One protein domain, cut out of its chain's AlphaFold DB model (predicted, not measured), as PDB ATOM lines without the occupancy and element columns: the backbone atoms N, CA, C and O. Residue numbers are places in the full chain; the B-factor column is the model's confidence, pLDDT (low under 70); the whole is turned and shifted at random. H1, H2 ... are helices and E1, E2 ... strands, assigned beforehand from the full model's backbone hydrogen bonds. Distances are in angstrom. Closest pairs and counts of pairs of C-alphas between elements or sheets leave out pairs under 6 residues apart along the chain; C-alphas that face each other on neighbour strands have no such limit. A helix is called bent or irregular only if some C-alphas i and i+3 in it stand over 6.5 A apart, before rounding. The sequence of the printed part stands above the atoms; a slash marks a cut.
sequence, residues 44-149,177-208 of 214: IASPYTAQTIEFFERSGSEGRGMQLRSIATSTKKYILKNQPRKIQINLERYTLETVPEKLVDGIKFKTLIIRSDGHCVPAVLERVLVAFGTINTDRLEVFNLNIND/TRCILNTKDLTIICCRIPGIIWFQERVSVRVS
ATOM      1  N   ILE A  44      60.070  25.047 128.396       93.12
ATOM      2  CA  ILE A  44      58.680  25.492 128.422       93.12
ATOM      3  C   ILE A  44      57.899  24.698 127.376       93.12
ATOM      4  O   ILE A  44      58.252  24.694 126.196       93.12
ATOM      5  N   ALA A  45      56.836  24.024 127.809       91.62
ATOM      6  CA  ALA A  45      55.866  23.404 126.918       91.62
ATOM      7  C   ALA A  45      54.715  24.390 126.686       91.62
ATOM      8  O   ALA A  45      53.994  24.732 127.618       91.62
ATOM      9  N   SER A  46      54.560  24.870 125.453       94.50
ATOM     10  CA  SER A  46      53.510  25.826 125.098       94.50
ATOM     11  C   SER A  46      53.060  25.638 123.648       94.50
ATOM     12  O   SER A  46      53.917  25.393 122.788       94.50
ATOM     13  N   PRO A  47      51.758  25.789 123.335       95.94
ATOM     14  CA  PRO A  47      51.283  25.772 121.951       95.94
ATOM     15  C   PRO A  47      51.885  26.914 121.116       95.94
ATOM     16  O   PRO A  47      52.039  26.773 119.910       95.94
ATOM     17  N   TYR A  48      52.326  28.005 121.754       97.31
ATOM     18  CA  TYR A  48      52.918  29.169 121.084       97.31
ATOM     19  C   TYR A  48      54.428  29.029 120.823       97.31
ATOM     20  O   TYR A  48      55.104  30.008 120.499       97.31
ATOM     21  N   THR A  49      54.994  27.829 120.988       95.81
ATOM     22  CA  THR A  49      56.446  27.613 120.871       95.81
ATOM     23  C   THR A  49      56.969  27.936 119.475       95.81
ATOM     24  O   THR A  49      57.950  28.665 119.355       95.81
ATOM     25  N   ALA A  50      56.305  27.439 118.428       95.06
ATOM     26  CA  ALA A  50      56.744  27.643 117.049       95.06
ATOM     27  C   ALA A  50      56.728  29.132 116.661       95.06
ATOM     28  O   ALA A  50      57.764  29.663 116.273       95.06
ATOM     29  N   GLN A  51      55.604  29.826 116.882       96.81
ATOM     30  CA  GLN A  51      55.486  31.254 116.559       96.81
ATOM     31  C   GLN A  51      56.437  32.136 117.377       96.81
ATOM     32  O   GLN A  51      56.917  33.150 116.888       96.81
ATOM     33  N   THR A  52      56.742  31.762 118.626       96.75
ATOM     34  CA  THR A  52      57.693  32.524 119.449       96.75
ATOM     35  C   THR A  52      59.110  32.371 118.915       96.75
ATOM     36  O   THR A  52      59.847  33.347 118.838       96.75
ATOM     37  N   ILE A  53      59.494  31.160 118.510       95.00
ATOM     38  CA  ILE A  53      60.786  30.921 117.865       95.00
ATOM     39  C   ILE A  53      60.886  31.737 116.573       95.00
ATOM     40  O   ILE A  53      61.855  32.475 116.423       95.00
ATOM     41  N   GLU A  54      59.869  31.680 115.710       94.81
ATOM     42  CA  GLU A  54      59.825  32.461 114.467       94.81
ATOM     43  C   GLU A  54      59.920  33.969 114.740       94.81
ATOM     44  O   GLU A  54      60.696  34.674 114.095       94.81
ATOM     45  N   PHE A  55      59.188  34.462 115.747       95.56
ATOM     46  CA  PHE A  55      59.256  35.856 116.172       95.56
ATOM     47  C   PHE A  55      60.700  36.263 116.485       95.56
ATOM     48  O   PHE A  55      61.174  37.248 115.929       95.56
ATOM     49  N   PHE A  56      61.430  35.510 117.313       94.12
ATOM     50  CA  PHE A  56      62.819  35.853 117.652       94.12
ATOM     51  C   PHE A  56      63.813  35.599 116.510       94.12
ATOM     52  O   PHE A  56      64.812  36.312 116.409       94.12
ATOM     53  N   GLU A  57      63.556  34.628 115.633       92.25
ATOM     54  CA  GLU A  57      64.366  34.390 114.432       92.25
ATOM     55  C   GLU A  57      64.251  35.561 113.441       92.25
ATOM     56  O   GLU A  57      65.265  35.974 112.873       92.25
ATOM     57  N   ARG A  58      63.066  36.183 113.315       92.06
ATOM     58  CA  ARG A  58      62.835  37.364 112.460       92.06
ATOM     59  C   ARG A  58      63.697  38.560 112.862       92.06
ATOM     60  O   ARG A  58      64.273  39.212 111.994       92.06
ATOM     61  N   SER A  59      63.869  38.799 114.163       85.31
ATOM     62  CA  SER A  59      64.769  39.845 114.679       85.31
ATOM     63  C   SER A  59      66.239  39.657 114.320       85.31
ATOM     64  O   SER A  59      67.021  40.587 114.510       85.31
ATOM     65  N   GLY A  60      66.608  38.465 113.839       68.25
ATOM     66  CA  GLY A  60      67.970  37.971 113.724       68.25
ATOM     67  C   GLY A  60      69.007  39.017 113.335       68.25
ATOM     68  O   GLY A  60      68.892  39.695 112.324       68.25
ATOM     69  N   SER A  61      70.102  39.080 114.076       51.09
ATOM     70  CA  SER A  61      71.360  39.384 113.410       51.09
ATOM     71  C   SER A  61      71.886  38.070 112.834       51.09
ATOM     72  O   SER A  61      71.750  37.017 113.458       51.09
ATOM     73  N   GLU A  62      72.521  38.116 111.667       52.47
ATOM     74  CA  GLU A  62      73.250  36.993 111.051       52.47
ATOM     75  C   GLU A  62      74.422  36.475 111.927       52.47
ATOM     76  O   GLU A  62      75.188  35.598 111.532       52.47
ATOM     77  N   GLY A  63      74.573  36.991 113.153       57.12
ATOM     78  CA  GLY A  63      75.541  36.548 114.141       57.12
ATOM     79  C   GLY A  63      75.049  35.353 114.960       57.12
ATOM     80  O   GLY A  63      73.981  35.370 115.577       57.12
ATOM     81  N   ARG A  64      75.895  34.319 115.056       57.16
ATOM     82  CA  ARG A  64      75.737  33.190 115.989       57.16
ATOM     83  C   ARG A  64      75.621  33.696 117.433       57.16
ATOM     84  O   ARG A  64      76.629  33.848 118.114       57.16
ATOM     85  N   GLY A  65      74.413  33.913 117.951       64.25
ATOM     86  CA  GLY A  65      74.275  34.238 119.375       64.25
ATOM     87  C   GLY A  65      72.934  34.747 119.878       64.25
ATOM     88  O   GLY A  65      72.673  34.554 121.063       64.25
ATOM     89  N   MET A  66      72.103  35.348 119.025       80.31
ATOM     90  CA  MET A  66      70.911  36.096 119.467       80.31
ATOM     91  C   MET A  66      69.586  35.327 119.354       80.31
ATOM     92  O   MET A  66      68.528  35.883 119.626       80.31
ATOM     93  N   GLN A  67      69.636  34.051 118.971       88.94
ATOM     94  CA  GLN A  67      68.461  33.183 118.886       88.94
ATOM     95  C   GLN A  67      68.117  32.569 120.246       88.94
ATOM     96  O   GLN A  67      69.003  32.294 121.065       88.94
ATOM     97  N   LEU A  68      66.828  32.282 120.457       93.62
ATOM     98  CA  LEU A  68      66.385  31.494 121.602       93.62
ATOM     99  C   LEU A  68      67.052  30.118 121.585       93.62
ATOM    100  O   LEU A  68      66.990  29.379 120.601       93.62
ATOM    101  N   ARG A  69      67.636  29.722 122.716       93.81
ATOM    102  CA  ARG A  69      68.042  28.338 122.926       93.81
ATOM    103  C   ARG A  69      66.800  27.472 123.040       93.81
ATOM    104  O   ARG A  69      65.940  27.704 123.894       93.81
ATOM    105  N   SER A  70      66.775  26.433 122.227       93.50
ATOM    106  CA  SER A  70      65.760  25.393 122.243       93.50
ATOM    107  C   SER A  70      66.404  24.020 122.365       93.50
ATOM    108  O   SER A  70      67.537  23.827 121.922       93.50
ATOM    109  N   ILE A  71      65.659  23.062 122.900       92.62
ATOM    110  CA  ILE A  71      65.958  21.636 122.781       92.62
ATOM    111  C   ILE A  71      64.984  21.019 121.777       92.62
ATOM    112  O   ILE A  71      63.802  21.366 121.761       92.62
ATOM    113  N   ALA A  72      65.486  20.139 120.919       91.75
ATOM    114  CA  ALA A  72      64.661  19.348 120.020       91.75
ATOM    115  C   ALA A  72      64.607  17.911 120.538       91.75
ATOM    116  O   ALA A  72      65.638  17.322 120.863       91.75
ATOM    117  N   THR A  73      63.405  17.361 120.624       88.25
ATOM    118  CA  THR A  73      63.178  15.918 120.690       88.25
ATOM    119  C   THR A  73      62.866  15.412 119.283       88.25
ATOM    120  O   THR A  73      62.732  16.201 118.349       88.25
ATOM    121  N   SER A  74      62.715  14.097 119.114       86.12
ATOM    122  CA  SER A  74      62.343  13.498 117.824       86.12
ATOM    123  C   SER A  74      61.028  14.036 117.246       86.12
ATOM    124  O   SER A  74      60.811  13.932 116.044       86.12
ATOM    125  N   THR A  75      60.154  14.611 118.079       86.25
ATOM    126  CA  THR A  75      58.804  15.032 117.679       86.25
ATOM    127  C   THR A  75      58.501  16.506 117.925       86.25
ATOM    128  O   THR A  75      57.580  17.036 117.303       86.25
ATOM    129  N   LYS A  76      59.208  17.184 118.842       90.62
ATOM    130  CA  LYS A  76      58.862  18.548 119.273       90.62
ATOM    131  C   LYS A  76      60.096  19.391 119.585       90.62
ATOM    132  O   LYS A  76      61.095  18.907 120.109       90.62
ATOM    133  N   LYS A  77      59.996  20.692 119.312       93.31
ATOM    134  CA  LYS A  77      60.973  21.712 119.720       93.31
ATOM    135  C   LYS A  77      60.428  22.429 120.955       93.31
ATOM    136  O   LYS A  77      59.261  22.809 120.968       93.31
ATOM    137  N   TYR A  78      61.261  22.619 121.973       94.81
ATOM    138  CA  TYR A  78      60.909  23.312 123.213       94.81
ATOM    139  C   TYR A  78      61.876  24.462 123.469       94.81
ATOM    140  O   TYR A  78      63.085  24.310 123.289       94.81
ATOM    141  N   ILE A  79      61.365  25.604 123.927       96.38
ATOM    142  CA  ILE A  79      62.197  26.746 124.329       96.38
ATOM    143  C   ILE A  79      62.772  26.464 125.717       96.38
ATOM    144  O   ILE A  79      62.037  26.078 126.626       96.38
ATOM    145  N   LEU A  80      64.079  26.663 125.902       95.94
ATOM    146  CA  LEU A  80      64.663  26.613 127.241       95.94
ATOM    147  C   LEU A  80      64.131  27.777 128.077       95.94
ATOM    148  O   LEU A  80      64.079  28.918 127.620       95.94
ATOM    149  N   LYS A  81      63.776  27.508 129.331       96.00
ATOM    150  CA  LYS A  81      63.237  28.530 130.231       96.00
ATOM    151  C   LYS A  81      64.241  29.656 130.469       96.00
ATOM    152  O   LYS A  81      63.865  30.819 130.459       96.00
ATOM    153  N   ASN A  82      65.514  29.310 130.653       96.31
ATOM    154  CA  ASN A  82      66.591  30.270 130.877       96.31
ATOM    155  C   ASN A  82      67.377  30.516 129.584       96.31
ATOM    156  O   ASN A  82      67.924  29.585 128.989       96.31
ATOM    157  N   GLN A  83      67.480  31.782 129.190       95.88
ATOM    158  CA  GLN A  83      68.202  32.250 128.013       95.88
ATOM    159  C   GLN A  83      69.470  32.994 128.466       95.88
ATOM    160  O   GLN A  83      69.407  34.180 128.787       95.88
ATOM    161  N   PRO A  84      70.635  32.315 128.542       93.69
ATOM    162  CA  PRO A  84      71.848  32.873 129.151       93.69
ATOM    163  C   PRO A  84      72.585  33.881 128.258       93.69
ATOM    164  O   PRO A  84      73.553  34.496 128.699       93.69
ATOM    165  N   ARG A  85      72.182  34.005 126.992       91.81
ATOM    166  CA  ARG A  85      72.780  34.922 126.018       91.81
ATOM    167  C   ARG A  85      71.964  36.209 125.933       91.81
ATOM    168  O   ARG A  85      70.826  36.257 126.394       91.81
ATOM    169  N   LYS A  86      72.566  37.235 125.334       93.69
ATOM    170  CA  LYS A  86      71.841  38.445 124.953       93.69
ATOM    171  C   LYS A  86      70.894  38.105 123.805       93.69
ATOM    172  O   LYS A  86      71.339  37.546 122.803       93.69
ATOM    173  N   ILE A  87      69.620  38.433 123.968       94.88
ATOM    174  CA  ILE A  87      68.600  38.316 122.927       94.88
ATOM    175  C   ILE A  87      68.231  39.729 122.496       94.88
ATOM    176  O   ILE A  87      68.067  40.602 123.344       94.88
ATOM    177  N   GLN A  88      68.130  39.954 121.191       94.56
ATOM    178  CA  GLN A  88      67.819  41.263 120.629       94.56
ATOM    179  C   GLN A  88      66.524  41.195 119.832       94.56
ATOM    180  O   GLN A  88      66.302  40.242 119.089       94.56
ATOM    181  N   ILE A  89      65.708  42.232 119.986       94.69
ATOM    182  CA  ILE A  89      64.528  42.507 119.184       94.69
ATOM    183  C   ILE A  89      64.812  43.761 118.367       94.69
ATOM    184  O   ILE A  89      65.053  44.817 118.955       94.69
ATOM    185  N   ASN A  90      64.811  43.638 117.038       93.81
ATOM    186  CA  ASN A  90      64.980  44.778 116.136       93.81
ATOM    187  C   ASN A  90      63.624  45.206 115.572       93.81
ATOM    188  O   ASN A  90      63.034  44.470 114.779       93.81
ATOM    189  N   LEU A  91      63.110  46.353 116.013       94.56
ATOM    190  CA  LEU A  91      61.724  46.762 115.764       94.56
ATOM    191  C   LEU A  91      61.429  47.007 114.277       94.56
ATOM    192  O   LEU A  91      60.317  46.728 113.839       94.56
ATOM    193  N   GLU A  92      62.420  47.411 113.483       92.38
ATOM    194  CA  GLU A  92      62.301  47.624 112.028       92.38
ATOM    195  C   GLU A  92      61.968  46.348 111.258       92.38
ATOM    196  O   GLU A  92      61.512  46.402 110.118       92.38
ATOM    197  N   ARG A  93      62.212  45.181 111.859       93.06
ATOM    198  CA  ARG A  93      61.924  43.888 111.231       93.06
ATOM    199  C   ARG A  93      60.491  43.427 111.437       93.06
ATOM    200  O   ARG A  93      60.147  42.329 110.998       93.06
ATOM    201  N   TYR A  94      59.673  44.236 112.103       95.06
ATOM    202  CA  TYR A  94      58.294  43.903 112.399       95.06
ATOM    203  C   TYR A  94      57.324  44.959 111.886       95.06
ATOM    204  O   TYR A  94      57.514  46.163 112.020       95.06
ATOM    205  N   THR A  95      56.216  44.459 111.366       96.06
ATOM    206  CA  THR A  95      54.956  45.165 111.160       96.06
ATOM    207  C   THR A  95      53.921  44.670 112.173       96.06
ATOM    208  O   THR A  95      54.122  43.644 112.831       96.06
ATOM    209  N   LEU A  96      52.775  45.349 112.270       94.88
ATOM    210  CA  LEU A  96      51.673  44.935 113.151       94.88
ATOM    211  C   LEU A  96      51.186  43.501 112.889       94.88
ATOM    212  O   LEU A  96      50.821  42.806 113.833       94.88
ATOM    213  N   GLU A  97      51.221  43.055 111.633       96.44
ATOM    214  CA  GLU A  97      50.794  41.714 111.210       96.44
ATOM    215  C   GLU A  97      51.808  40.631 111.595       96.44
ATOM    216  O   GLU A  97      51.451  39.487 111.863       96.44
ATOM    217  N   THR A  98      53.091  40.990 111.643       96.44
ATOM    218  CA  THR A  98      54.182  40.044 111.924       96.44
ATOM    219  C   THR A  98      54.418  39.794 113.412       96.44
ATOM    220  O   THR A  98      55.146  38.860 113.760       96.44
ATOM    221  N   VAL A  99      53.860  40.634 114.290       96.94
ATOM    222  CA  VAL A  99      53.946  40.454 115.741       96.94
ATOM    223  C   VAL A  99      52.775  39.573 116.187       96.94
ATOM    224  O   VAL A  99      51.620  39.970 116.015       96.94
ATOM    225  N   PRO A 100      53.036  38.393 116.777       96.75
ATOM    226  CA  PRO A 100      51.968  37.499 117.204       96.75
ATOM    227  C   PRO A 100      51.152  38.124 118.339       96.75
ATOM    228  O   PRO A 100      51.639  38.963 119.089       96.75
ATOM    229  N   GLU A 101      49.913  37.666 118.513       96.06
ATOM    230  CA  GLU A 101      49.050  38.121 119.615       96.06
ATOM    231  C   GLU A 101      49.619  37.780 120.993       96.06
ATOM    232  O   GLU A 101      49.397  38.505 121.960       96.06
ATOM    233  N   LYS A 102      50.350  36.665 121.076       96.31
ATOM    234  CA  LYS A 102      50.907  36.134 122.313       96.31
ATOM    235  C   LYS A 102      52.256  35.466 122.065       96.31
ATOM    236  O   LYS A 102      52.443  34.778 121.063       96.31
ATOM    237  N   LEU A 103      53.192  35.624 122.988       97.25
ATOM    238  CA  LEU A 103      54.441  34.868 123.034       97.25
ATOM    239  C   LEU A 103      54.383  33.815 124.148       97.25
ATOM    240  O   LEU A 103      53.487  33.807 124.991       97.25
ATOM    241  N   VAL A 104      55.328  32.875 124.139       97.06
ATOM    242  CA  VAL A 104      55.462  31.910 125.235       97.06
ATOM    243  C   VAL A 104      55.783  32.639 126.542       97.06
ATOM    244  O   VAL A 104      56.830  33.271 126.676       97.06
ATOM    245  N   ASP A 105      54.902  32.475 127.528       95.69
ATOM    246  CA  ASP A 105      55.093  33.001 128.876       95.69
ATOM    247  C   ASP A 105      56.242  32.281 129.609       95.69
ATOM    248  O   ASP A 105      56.518  31.097 129.400       95.69
ATOM    249  N   GLY A 106      56.894  32.987 130.536       95.06
ATOM    250  CA  GLY A 106      57.847  32.389 131.478       95.06
ATOM    251  C   GLY A 106      59.284  32.223 130.971       95.06
ATOM    252  O   GLY A 106      60.109  31.663 131.703       95.06
ATOM    253  N   ILE A 107      59.613  32.728 129.776       97.19
ATOM    254  CA  ILE A 107      61.002  32.840 129.308       97.19
ATOM    255  C   ILE A 107      61.755  33.832 130.204       97.19
ATOM    256  O   ILE A 107      61.276  34.936 130.458       97.19
ATOM    257  N   LYS A 108      62.938  33.435 130.679       97.12
ATOM    258  CA  LYS A 108      63.841  34.248 131.501       97.12
ATOM    259  C   LYS A 108      65.085  34.620 130.706       97.12
ATOM    260  O   LYS A 108      65.906  33.756 130.397       97.12
ATOM    261  N   PHE A 109      65.252  35.902 130.410       97.06
ATOM    262  CA  PHE A 109      66.390  36.417 129.649       97.06
ATOM    263  C   PHE A 109      67.511  36.896 130.569       97.06
ATOM    264  O   PHE A 109      67.266  37.693 131.470       97.06
ATOM    265  N   LYS A 110      68.766  36.521 130.310       96.06
ATOM    266  CA  LYS A 110      69.900  37.192 130.970       96.06
ATOM    267  C   LYS A 110      69.970  38.663 130.553       96.06
ATOM    268  O   LYS A 110      70.134  39.548 131.382       96.06
ATOM    269  N   THR A 111      69.824  38.928 129.262       95.88
ATOM    270  CA  THR A 111      69.719  40.291 128.744       95.88
ATOM    271  C   THR A 111      68.771  40.288 127.562       95.88
ATOM    272  O   THR A 111      68.983  39.518 126.620       95.88
ATOM    273  N   LEU A 112      67.748  41.131 127.618       96.69
ATOM    274  CA  LEU A 112      66.877  41.419 126.486       96.69
ATOM    275  C   LEU A 112      67.171  42.836 125.996       96.69
ATOM    276  O   LEU A 112      67.196  43.772 126.788       96.69
ATOM    277  N   ILE A 113      67.404  42.978 124.699       95.69
ATOM    278  CA  ILE A 113      67.646  44.257 124.039       95.69
ATOM    279  C   ILE A 113      66.458  44.535 123.125       95.69
ATOM    280  O   ILE A 113      66.161  43.718 122.259       95.69
ATOM    281  N   ILE A 114      65.801  45.676 123.289       95.75
ATOM    282  CA  ILE A 114      64.796  46.189 122.355       95.75
ATOM    283  C   ILE A 114      65.411  47.404 121.672       95.75
ATOM    284  O   ILE A 114      65.809  48.357 122.339       95.75
ATOM    285  N   ARG A 115      65.538  47.356 120.351       93.88
ATOM    286  CA  ARG A 115      66.257  48.360 119.566       93.88
ATOM    287  C   ARG A 115      65.418  48.824 118.385       93.88
ATOM    288  O   ARG A 115      64.723  48.012 117.779       93.88
ATOM    289  N   SER A 116      65.568  50.105 118.061       91.94
ATOM    290  CA  SER A 116      65.228  50.669 116.756       91.94
ATOM    291  C   SER A 116      66.500  51.192 116.065       91.94
ATOM    292  O   SER A 116      67.294  51.915 116.661       91.94
ATOM    293  N   ASP A 117      66.737  50.820 114.819       87.50
ATOM    294  CA  ASP A 117      67.729  51.421 113.916       87.50
ATOM    295  C   ASP A 117      67.244  52.673 113.169       87.50
ATOM    296  O   ASP A 117      68.033  53.321 112.479       87.50
ATOM    297  N   GLY A 118      65.975  53.050 113.313       84.56
ATOM    298  CA  GLY A 118      65.406  54.217 112.649       84.56
ATOM    299  C   GLY A 118      64.103  54.701 113.274       84.56
ATOM    300  O   GLY A 118      64.002  54.903 114.485       84.56
ATOM    301  N   HIS A 119      63.110  54.964 112.423       82.75
ATOM    302  CA  HIS A 119      61.794  55.407 112.868       82.75
ATOM    303  C   HIS A 119      61.027  54.236 113.494       82.75
ATOM    304  O   HIS A 119      60.552  53.338 112.794       82.75
ATOM    305  N   CYS A 120      60.881  54.265 114.818       85.06
ATOM    306  CA  CYS A 120      60.097  53.283 115.553       85.06
ATOM    307  C   CYS A 120      58.609  53.560 115.337       85.06
ATOM    308  O   CYS A 120      58.109  54.601 115.756       85.06
ATOM    309  N   VAL A 121      57.869  52.612 114.755       91.19
ATOM    310  CA  VAL A 121      56.402  52.686 114.723       91.19
ATOM    311  C   VAL A 121      55.873  52.338 116.123       91.19
ATOM    312  O   VAL A 121      55.962  51.171 116.519       91.19
ATOM    313  N   PRO A 122      55.298  53.286 116.892       91.50
ATOM    314  CA  PRO A 122      54.943  53.046 118.298       91.50
ATOM    315  C   PRO A 122      53.947  51.897 118.470       91.50
ATOM    316  O   PRO A 122      54.042  51.119 119.415       91.50
ATOM    317  N   ALA A 123      53.041  51.734 117.503       92.62
ATOM    318  CA  ALA A 123      52.063  50.652 117.492       92.62
ATOM    319  C   ALA A 123      52.717  49.256 117.414       92.62
ATOM    320  O   ALA A 123      52.208  48.310 118.014       92.62
ATOM    321  N   VAL A 124      53.861  49.111 116.732       94.75
ATOM    322  CA  VAL A 124      54.597  47.836 116.655       94.75
ATOM    323  C   VAL A 124      55.241  47.515 117.999       94.75
ATOM    324  O   VAL A 124      55.059  46.413 118.510       94.75
ATOM    325  N   LEU A 125      55.932  48.482 118.613       95.56
ATOM    326  CA  LEU A 125      56.504  48.305 119.950       95.56
ATOM    327  C   LEU A 125      55.416  47.982 120.981       95.56
ATOM    328  O   LEU A 125      55.580  47.078 121.797       95.56
ATOM    329  N   GLU A 126      54.281  48.671 120.915       94.81
ATOM    330  CA  GLU A 126      53.136  48.403 121.781       94.81
ATOM    331  C   GLU A 126      52.607  46.978 121.596       94.81
ATOM    332  O   GLU A 126      52.381  46.274 122.582       94.81
ATOM    333  N   ARG A 127      52.476  46.515 120.348       95.62
ATOM    334  CA  ARG A 127      52.072  45.139 120.037       95.62
ATOM    335  C   ARG A 127      53.070  44.121 120.588       95.62
ATOM    336  O   ARG A 127      52.642  43.115 121.145       95.62
ATOM    337  N   VAL A 128      54.373  44.395 120.502       96.38
ATOM    338  CA  VAL A 128      55.428  43.542 121.079       96.38
ATOM    339  C   VAL A 128      55.301  43.471 122.602       96.38
ATOM    340  O   VAL A 128      55.308  42.378 123.166       96.38
ATOM    341  N   LEU A 129      55.136  44.613 123.275       96.38
ATOM    342  CA  LEU A 129      54.969  44.682 124.730       96.38
ATOM    343  C   LEU A 129      53.727  43.911 125.205       96.38
ATOM    344  O   LEU A 129      53.810  43.173 126.191       96.38
ATOM    345  N   VAL A 130      52.611  44.030 124.479       95.81
ATOM    346  CA  VAL A 130      51.376  43.268 124.731       95.81
ATOM    347  C   VAL A 130      51.598  41.771 124.523       95.81
ATOM    348  O   VAL A 130      51.216  40.981 125.382       95.81
ATOM    349  N   ALA A 131      52.246  41.376 123.423       96.31
ATOM    350  CA  ALA A 131      52.487  39.972 123.098       96.31
ATOM    351  C   ALA A 131      53.339  39.266 124.162       96.31
ATOM    352  O   ALA A 131      53.140  38.079 124.427       96.31
ATOM    353  N   PHE A 132      54.270  39.991 124.791       96.69
ATOM    354  CA  PHE A 132      55.017  39.486 125.939       96.69
ATOM    355  C   PHE A 132      54.155  39.302 127.183       96.69
ATOM    356  O   PHE A 132      54.357  38.331 127.908       96.69
ATOM    357  N   GLY A 133      53.275  40.260 127.487       95.75
ATOM    358  CA  GLY A 133      52.545  40.345 128.751       95.75
ATOM    359  C   GLY A 133      53.461  40.596 129.958       95.75
ATOM    360  O   GLY A 133      53.383  41.641 130.597       95.75
ATOM    361  N   THR A 134      54.357  39.661 130.283       96.50
ATOM    362  CA  THR A 134      55.396  39.811 131.315       96.50
ATOM    363  C   THR A 134      56.782  39.490 130.762       96.50
ATOM    364  O   THR A 134      57.067  38.356 130.373       96.50
ATOM    365  N   ILE A 135      57.689  40.462 130.824       97.50
ATOM    366  CA  ILE A 135      59.100  40.279 130.470       97.50
ATOM    367  C   ILE A 135      59.875  39.934 131.740       97.50
ATOM    368  O   ILE A 135      59.989  40.755 132.648       97.50
ATOM    369  N   ASN A 136      60.435  38.723 131.799       97.38
ATOM    370  CA  ASN A 136      61.334  38.315 132.877       97.38
ATOM    371  C   ASN A 136      62.778  38.390 132.385       97.38
ATOM    372  O   ASN A 136      63.187  37.595 131.535       97.38
ATOM    373  N   THR A 137      63.572  39.313 132.920       96.56
ATOM    374  CA  THR A 137      64.982  39.430 132.542       96.56
ATOM    375  C   THR A 137      65.871  39.866 133.702       96.56
ATOM    376  O   THR A 137      65.385  40.433 134.669       96.56
ATOM    377  N   ASP A 138      67.173  39.579 133.665       96.94
ATOM    378  CA  ASP A 138      68.101  40.230 134.595       96.94
ATOM    379  C   ASP A 138      68.352  41.686 134.175       96.94
ATOM    380  O   ASP A 138      68.395  42.562 135.036       96.94
ATOM    381  N   ARG A 139      68.481  41.944 132.867       96.50
ATOM    382  CA  ARG A 139      68.748  43.271 132.308       96.50
ATOM    383  C   ARG A 139      67.925  43.522 131.049       96.50
ATOM    384  O   ARG A 139      68.044  42.774 130.077       96.50
ATOM    385  N   LEU A 140      67.148  44.600 131.049       97.25
ATOM    386  CA  LEU A 140      66.457  45.113 129.869       97.25
ATOM    387  C   LEU A 140      67.200  46.343 129.349       97.25
ATOM    388  O   LEU A 140      67.383  47.309 130.085       97.25
ATOM    389  N   GLU A 141      67.613  46.314 128.087       96.00
ATOM    390  CA  GLU A 141      68.219  47.461 127.412       96.00
ATOM    391  C   GLU A 141      67.286  47.943 126.297       96.00
ATOM    392  O   GLU A 141      66.852  47.156 125.457       96.00
ATOM    393  N   VAL A 142      66.968  49.233 126.291       95.56
ATOM    394  CA  VAL A 142      66.094  49.866 125.301       95.56
ATOM    395  C   VAL A 142      66.905  50.916 124.551       95.56
ATOM    396  O   VAL A 142      67.399  51.858 125.169       95.56
ATOM    397  N   PHE A 143      67.056  50.754 123.238       93.44
ATOM    398  CA  PHE A 143      67.896  51.609 122.399       93.44
ATOM    399  C   PHE A 143      67.090  52.374 121.360       93.44
ATOM    400  O   PHE A 143      66.259  51.780 120.668       93.44
ATOM    401  N   ASN A 144      67.449  53.648 121.173       92.12
ATOM    402  CA  ASN A 144      67.059  54.453 120.012       92.12
ATOM    403  C   ASN A 144      65.536  54.495 119.774       92.12
ATOM    404  O   ASN A 144      65.077  54.443 118.636       92.12
ATOM    405  N   LEU A 145      64.726  54.596 120.833       88.88
ATOM    406  CA  LEU A 145      63.290  54.832 120.675       88.88
ATOM    407  C   LEU A 145      63.056  56.266 120.199       88.88
ATOM    408  O   LEU A 145      62.872  57.187 121.001       88.88
ATOM    409  N   ASN A 146      63.095  56.454 118.884       88.12
ATOM    410  CA  ASN A 146      62.717  57.700 118.239       88.12
ATOM    411  C   ASN A 146      61.232  57.647 117.870       88.12
ATOM    412  O   ASN A 146      60.865  57.302 116.748       88.12
ATOM    413  N   ILE A 147      60.391  57.932 118.861       84.62
ATOM    414  CA  ILE A 147      58.961  58.153 118.670       84.62
ATOM    415  C   ILE A 147      58.814  59.641 118.369       84.62
ATOM    416  O   ILE A 147      59.053  60.468 119.247       84.62
ATOM    417  N   ASN A 148      58.527  59.976 117.113       79.25
ATOM    418  CA  ASN A 148      58.250  61.356 116.737       79.25
ATOM    419  C   ASN A 148      56.899  61.772 117.334       79.25
ATOM    420  O   ASN A 148      55.919  61.034 117.231       79.25
ATOM    421  N   ASP A 149      56.849  62.980 117.894       62.19
ATOM    422  CA  ASP A 149      55.616  63.613 118.385       62.19
ATOM    423  C   ASP A 149      54.669  64.030 117.246       62.19
ATOM    424  O   ASP A 149      53.572  64.510 117.496       62.19
ATOM    425  N   THR A 177      47.612  48.743 131.975       62.19
ATOM    426  CA  THR A 177      49.023  48.354 132.005       62.19
ATOM    427  C   THR A 177      49.244  47.156 131.083       62.19
ATOM    428  O   THR A 177      48.697  46.079 131.328       62.19
ATOM    429  N   ARG A 178      50.021  47.342 130.009       84.00
ATOM    430  CA  ARG A 178      50.099  46.361 128.914       84.00
ATOM    431  C   ARG A 178      51.238  45.366 129.074       84.00
ATOM    432  O   ARG A 178      51.125  44.243 128.596       84.00
ATOM    433  N   CYS A 179      52.316  45.761 129.755       95.31
ATOM    434  CA  CYS A 179      53.474  44.905 129.977       95.31
ATOM    435  C   CYS A 179      54.039  45.055 131.393       95.31
ATOM    436  O   CYS A 179      54.258  46.167 131.881       95.31
ATOM    437  N   ILE A 180      54.305  43.930 132.051       96.12
ATOM    438  CA  ILE A 180      54.964  43.882 133.356       96.12
ATOM    439  C   ILE A 180      56.447  43.589 133.139       96.12
ATOM    440  O   ILE A 180      56.815  42.543 132.602       96.12
ATOM    441  N   LEU A 181      57.309  44.490 133.599       96.31
ATOM    442  CA  LEU A 181      58.754  44.301 133.576       96.31
ATOM    443  C   LEU A 181      59.202  43.718 134.910       96.31
ATOM    444  O   LEU A 181      59.225  44.410 135.925       96.31
ATOM    445  N   ASN A 182      59.582  42.445 134.902       96.19
ATOM    446  CA  ASN A 182      60.294  41.815 136.002       96.19
ATOM    447  C   ASN A 182      61.786  41.811 135.659       96.19
ATOM    448  O   ASN A 182      62.306  40.831 135.115       96.19
ATOM    449  N   THR A 183      62.438  42.946 135.919       95.31
ATOM    450  CA  THR A 183      63.864  43.161 135.651       95.31
ATOM    451  C   THR A 183      64.614  43.650 136.883       95.31
ATOM    452  O   THR A 183      64.026  44.295 137.750       95.31
ATOM    453  N   LYS A 184      65.913  43.337 136.975       94.25
ATOM    454  CA  LYS A 184      66.800  43.923 137.996       94.25
ATOM    455  C   LYS A 184      67.398  45.242 137.533       94.25
ATOM    456  O   LYS A 184      67.628  46.120 138.354       94.25
ATOM    457  N   ASP A 185      67.675  45.341 136.238       94.75
ATOM    458  CA  ASP A 185      68.293  46.502 135.610       94.75
ATOM    459  C   ASP A 185      67.501  46.894 134.355       94.75
ATOM    460  O   ASP A 185      67.128  46.041 133.542       94.75
ATOM    461  N   LEU A 186      67.209  48.185 134.224       95.69
ATOM    462  CA  LEU A 186      66.588  48.790 133.053       95.69
ATOM    463  C   LEU A 186      67.501  49.918 132.584       95.69
ATOM    464  O   LEU A 186      67.626  50.941 133.253       95.69
ATOM    465  N   THR A 187      68.109  49.747 131.415       95.25
ATOM    466  CA  THR A 187      68.936  50.778 130.788       95.25
ATOM    467  C   THR A 187      68.228  51.314 129.545       95.25
ATOM    468  O   THR A 187      67.902  50.551 128.640       95.25
ATOM    469  N   ILE A 188      68.003  52.627 129.480       93.94
ATOM    470  CA  ILE A 188      67.443  53.310 128.306       93.94
ATOM    471  C   ILE A 188      68.553  54.163 127.687       93.94
ATOM    472  O   ILE A 188      69.116  55.020 128.365       93.94
ATOM    473  N   ILE A 189      68.906  53.901 126.429       92.62
ATOM    474  CA  ILE A 189      70.096  54.452 125.768       92.62
ATOM    475  C   ILE A 189      69.689  55.126 124.457       92.62
ATOM    476  O   ILE A 189      68.977  54.542 123.644       92.62
ATOM    477  N   CYS A 190      70.177  56.348 124.231       89.94
ATOM    478  CA  CYS A 190      69.961  57.104 122.989       89.94
ATOM    479  C   CYS A 190      68.476  57.302 122.603       89.94
ATOM    480  O   CYS A 190      68.155  57.502 121.434       89.94
ATOM    481  N   CYS A 191      67.556  57.262 123.570       87.69
ATOM    482  CA  CYS A 191      66.141  57.566 123.354       87.69
ATOM    483  C   CYS A 191      65.878  59.064 123.555       87.69
ATOM    484  O   CYS A 191      66.442  59.679 124.462       87.69
ATOM    485  N   ARG A 192      64.985  59.649 122.749       89.56
ATOM    486  CA  ARG A 192      64.486  61.011 122.998       89.56
ATOM    487  C   ARG A 192      63.488  61.003 124.156       89.56
ATOM    488  O   ARG A 192      62.810  60.000 124.364       89.56
ATOM    489  N   ILE A 193      63.362  62.128 124.865       89.75
ATOM    490  CA  ILE A 193      62.467  62.272 126.029       89.75
ATOM    491  C   ILE A 193      61.036  61.769 125.744       89.75
ATOM    492  O   ILE A 193      60.553  60.969 126.547       89.75
ATOM    493  N   PRO A 194      60.383  62.109 124.611       89.00
ATOM    494  CA  PRO A 194      59.037  61.606 124.326       89.00
ATOM    495  C   PRO A 194      58.957  60.080 124.235       89.00
ATOM    496  O   PRO A 194      58.049  59.468 124.792       89.00
ATOM    497  N   GLY A 195      59.958  59.434 123.628       88.88
ATOM    498  CA  GLY A 195      60.039  57.974 123.567       88.88
ATOM    499  C   GLY A 195      60.213  57.320 124.942       88.88
ATOM    500  O   GLY A 195      59.667  56.244 125.185       88.88
ATOM    501  N   ILE A 196      60.930  57.979 125.862       90.12
ATOM    502  CA  ILE A 196      61.087  57.516 127.250       90.12
ATOM    503  C   ILE A 196      59.749  57.585 127.990       90.12
ATOM    504  O   ILE A 196      59.343  56.589 128.589       90.12
ATOM    505  N   ILE A 197      59.058  58.727 127.915       90.56
ATOM    506  CA  ILE A 197      57.752  58.937 128.560       90.56
ATOM    507  C   ILE A 197      56.734  57.928 128.017       90.56
ATOM    508  O   ILE A 197      56.131  57.185 128.791       90.56
ATOM    509  N   TRP A 198      56.629  57.811 126.690       91.12
ATOM    510  CA  TRP A 198      55.721  56.872 126.028       91.12
ATOM    511  C   TRP A 198      55.927  55.424 126.493       91.12
ATOM    512  O   TRP A 198      54.957  54.685 126.695       91.12
ATOM    513  N   PHE A 199      57.192  55.013 126.663       92.12
ATOM    514  CA  PHE A 199      57.540  53.674 127.132       92.12
ATOM    515  C   PHE A 199      57.147  53.484 128.599       92.12
ATOM    516  O   PHE A 199      56.512  52.482 128.928       92.12
ATOM    517  N   GLN A 200      57.466  54.452 129.465       92.00
ATOM    518  CA  GLN A 200      57.139  54.421 130.896       92.00
ATOM    519  C   GLN A 200      55.632  54.328 131.158       92.00
ATOM    520  O   GLN A 200      55.221  53.584 132.044       92.00
ATOM    521  N   GLU A 201      54.800  55.000 130.363       91.06
ATOM    522  CA  GLU A 201      53.336  54.943 130.487       91.06
ATOM    523  C   GLU A 201      52.743  53.552 130.203       91.06
ATOM    524  O   GLU A 201      51.636  53.240 130.642       91.06
ATOM    525  N   ARG A 202      53.453  52.702 129.452       91.88
ATOM    526  CA  ARG A 202      52.947  51.400 128.974       91.88
ATOM    527  C   ARG A 202      53.508  50.205 129.724       91.88
ATOM    528  O   ARG A 202      52.992  49.091 129.571       91.88
ATOM    529  N   VAL A 203      54.539  50.424 130.533       93.62
ATOM    530  CA  VAL A 203      55.213  49.373 131.286       93.62
ATOM    531  C   VAL A 203      55.060  49.592 132.784       93.62
ATOM    532  O   VAL A 203      55.164  50.702 133.290       93.62
ATOM    533  N   SER A 204      54.846  48.515 133.530       94.31
ATOM    534  CA  SER A 204      54.927  48.551 134.990       94.31
ATOM    535  C   SER A 204      56.129  47.760 135.459       94.31
ATOM    536  O   SER A 204      56.231  46.556 135.220       94.31
ATOM    537  N   VAL A 205      57.046  48.442 136.138       90.06
ATOM    538  CA  VAL A 205      58.250  47.820 136.681       90.06
ATOM    539  C   VAL A 205      57.911  47.159 138.010       90.06
ATOM    540  O   VAL A 205      57.518  47.820 138.969       90.06
ATOM    541  N   ARG A 206      58.087  45.841 138.081       86.56
ATOM    542  CA  ARG A 206      58.105  45.100 139.341       86.56
ATOM    543  C   ARG A 206      59.553  44.887 139.744       86.56
ATOM    544  O   ARG A 206      60.239  44.024 139.202       86.56
ATOM    545  N   VAL A 207      60.002  45.674 140.715       70.12
ATOM    546  CA  VAL A 207      61.314  45.477 141.327       70.12
ATOM    547  C   VAL A 207      61.215  44.275 142.262       70.12
ATOM    548  O   VAL A 207      60.557  44.324 143.299       70.12
ATOM    549  N   SER A 208      61.856  43.173 141.881       54.31
ATOM    550  CA  SER A 208      62.027  42.029 142.771       54.31
ATOM    551  C   SER A 208      63.084  42.378 143.822       54.31
ATOM    552  O   SER A 208      64.280  42.273 143.548       54.31
TER     553      SER A 208
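What this domain is: This is residues 44 to 149 and 177 to 208 of the 214 residues of an uncharacterized protein of Nematocida displodere (UniProt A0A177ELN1). A twisted wall of five parallel strands, four of them sharply bent, makes the body; with H2, H3 and the stretch of residues 91 to 107 leading from strand to strand, the chain is wound in stacked turns, one of them broken by the cut. H1 packs by the E3 end of the stack, and the hairpin of E1 and E2 lies beyond that end. The printed part has 138 residues, with three named helices and seven named strands in the order H1 E1 E2 E3 E4 H2 E5 E6 H3 E7, and is mixed, helices and strands. The whole is compact, with a radius of gyration of the C-alphas of 14.5 A, yet elongated, spanning 50 by 32 by 27 A.

Where its parts are: The large sheet runs E3, residues 82 to 90, 20.7 A; E4, 108 to 115, 18.6 A; E5, 134 to 143, 19.4 A; E6, 179 to 189, 19.6 A; and E7, 203 to 205. C-alpha 82 stands at (66.591, 30.270, 130.877) and C-alpha 205 at (58.250, 47.820, 136.681). E3 bends by 81 degrees at residue 85, E4 by 68 at 111, E5 by 104 at 138 and E6 by 106 at 184. The helices are H2, residues 122 to 132, 15.6 A; H3, 193 to 202, 14.7 A; and H1, 49 to 58, 14.4 A, beginning at (56.446, 27.613, 120.871). E1, residues 70 to 72, and E2, 77 to 80, form an antiparallel hairpin.

How they stand to each other: In the sheet, N 87 and O 111 join E3 and E4 at 2.9 A, N 141 and O 112 join E4 and E5 at 2.9 A, N 187 and O 140 join E5 and E6 at 2.9 A, and N 204 and O 179 join E6 and E7 at 2.9 A, each within hydrogen-bond range. E4, H2, E5 and E6, H3, E7 are strand-helix-strand units, two parallel neighbour strands with a helix between, with right-handed crossovers. H2 is on the sheet at a height of 7.7 A, over none of the strands, but only just, with 2 C-alphas falling on E5; its closest C-alphas to E6 are those of Leu 129 and Cys 179, 5.5 A. H3 only grazes the sheet, with residues 195 to 202. H2 and H3 are close but not clearly touching, Glu 126 and Arg 202 having the closest C-alphas at 7.8 A; they run the same way at a steep tilt of 35.1 degrees, only just past shallow. H1 only grazes the sheet, with residues 55 to 58, and the closest C-alphas of H1 and E2 are those of Thr 49 and Tyr 78, 6.6 A. E1 and E2 pair through N 71 and O 78, 2.9 A. Every O i to N i+4 pair is within hydrogen-bond range in H1 and H2, and 5 of 6 in H3.

The domain as a whole: The C-alphas farthest apart, those of Ser 74 and Asp 149, are 50.6 A apart. Residues 150 to 176 are not printed, and C-alphas 149 and 177 are 21.5 A apart across the cut. The links H1 to E1 and E3 to E4 are long. The mean pLDDT of the printed part is 90.9; residues 60 to 65, 149, 177 and 208 are under 70.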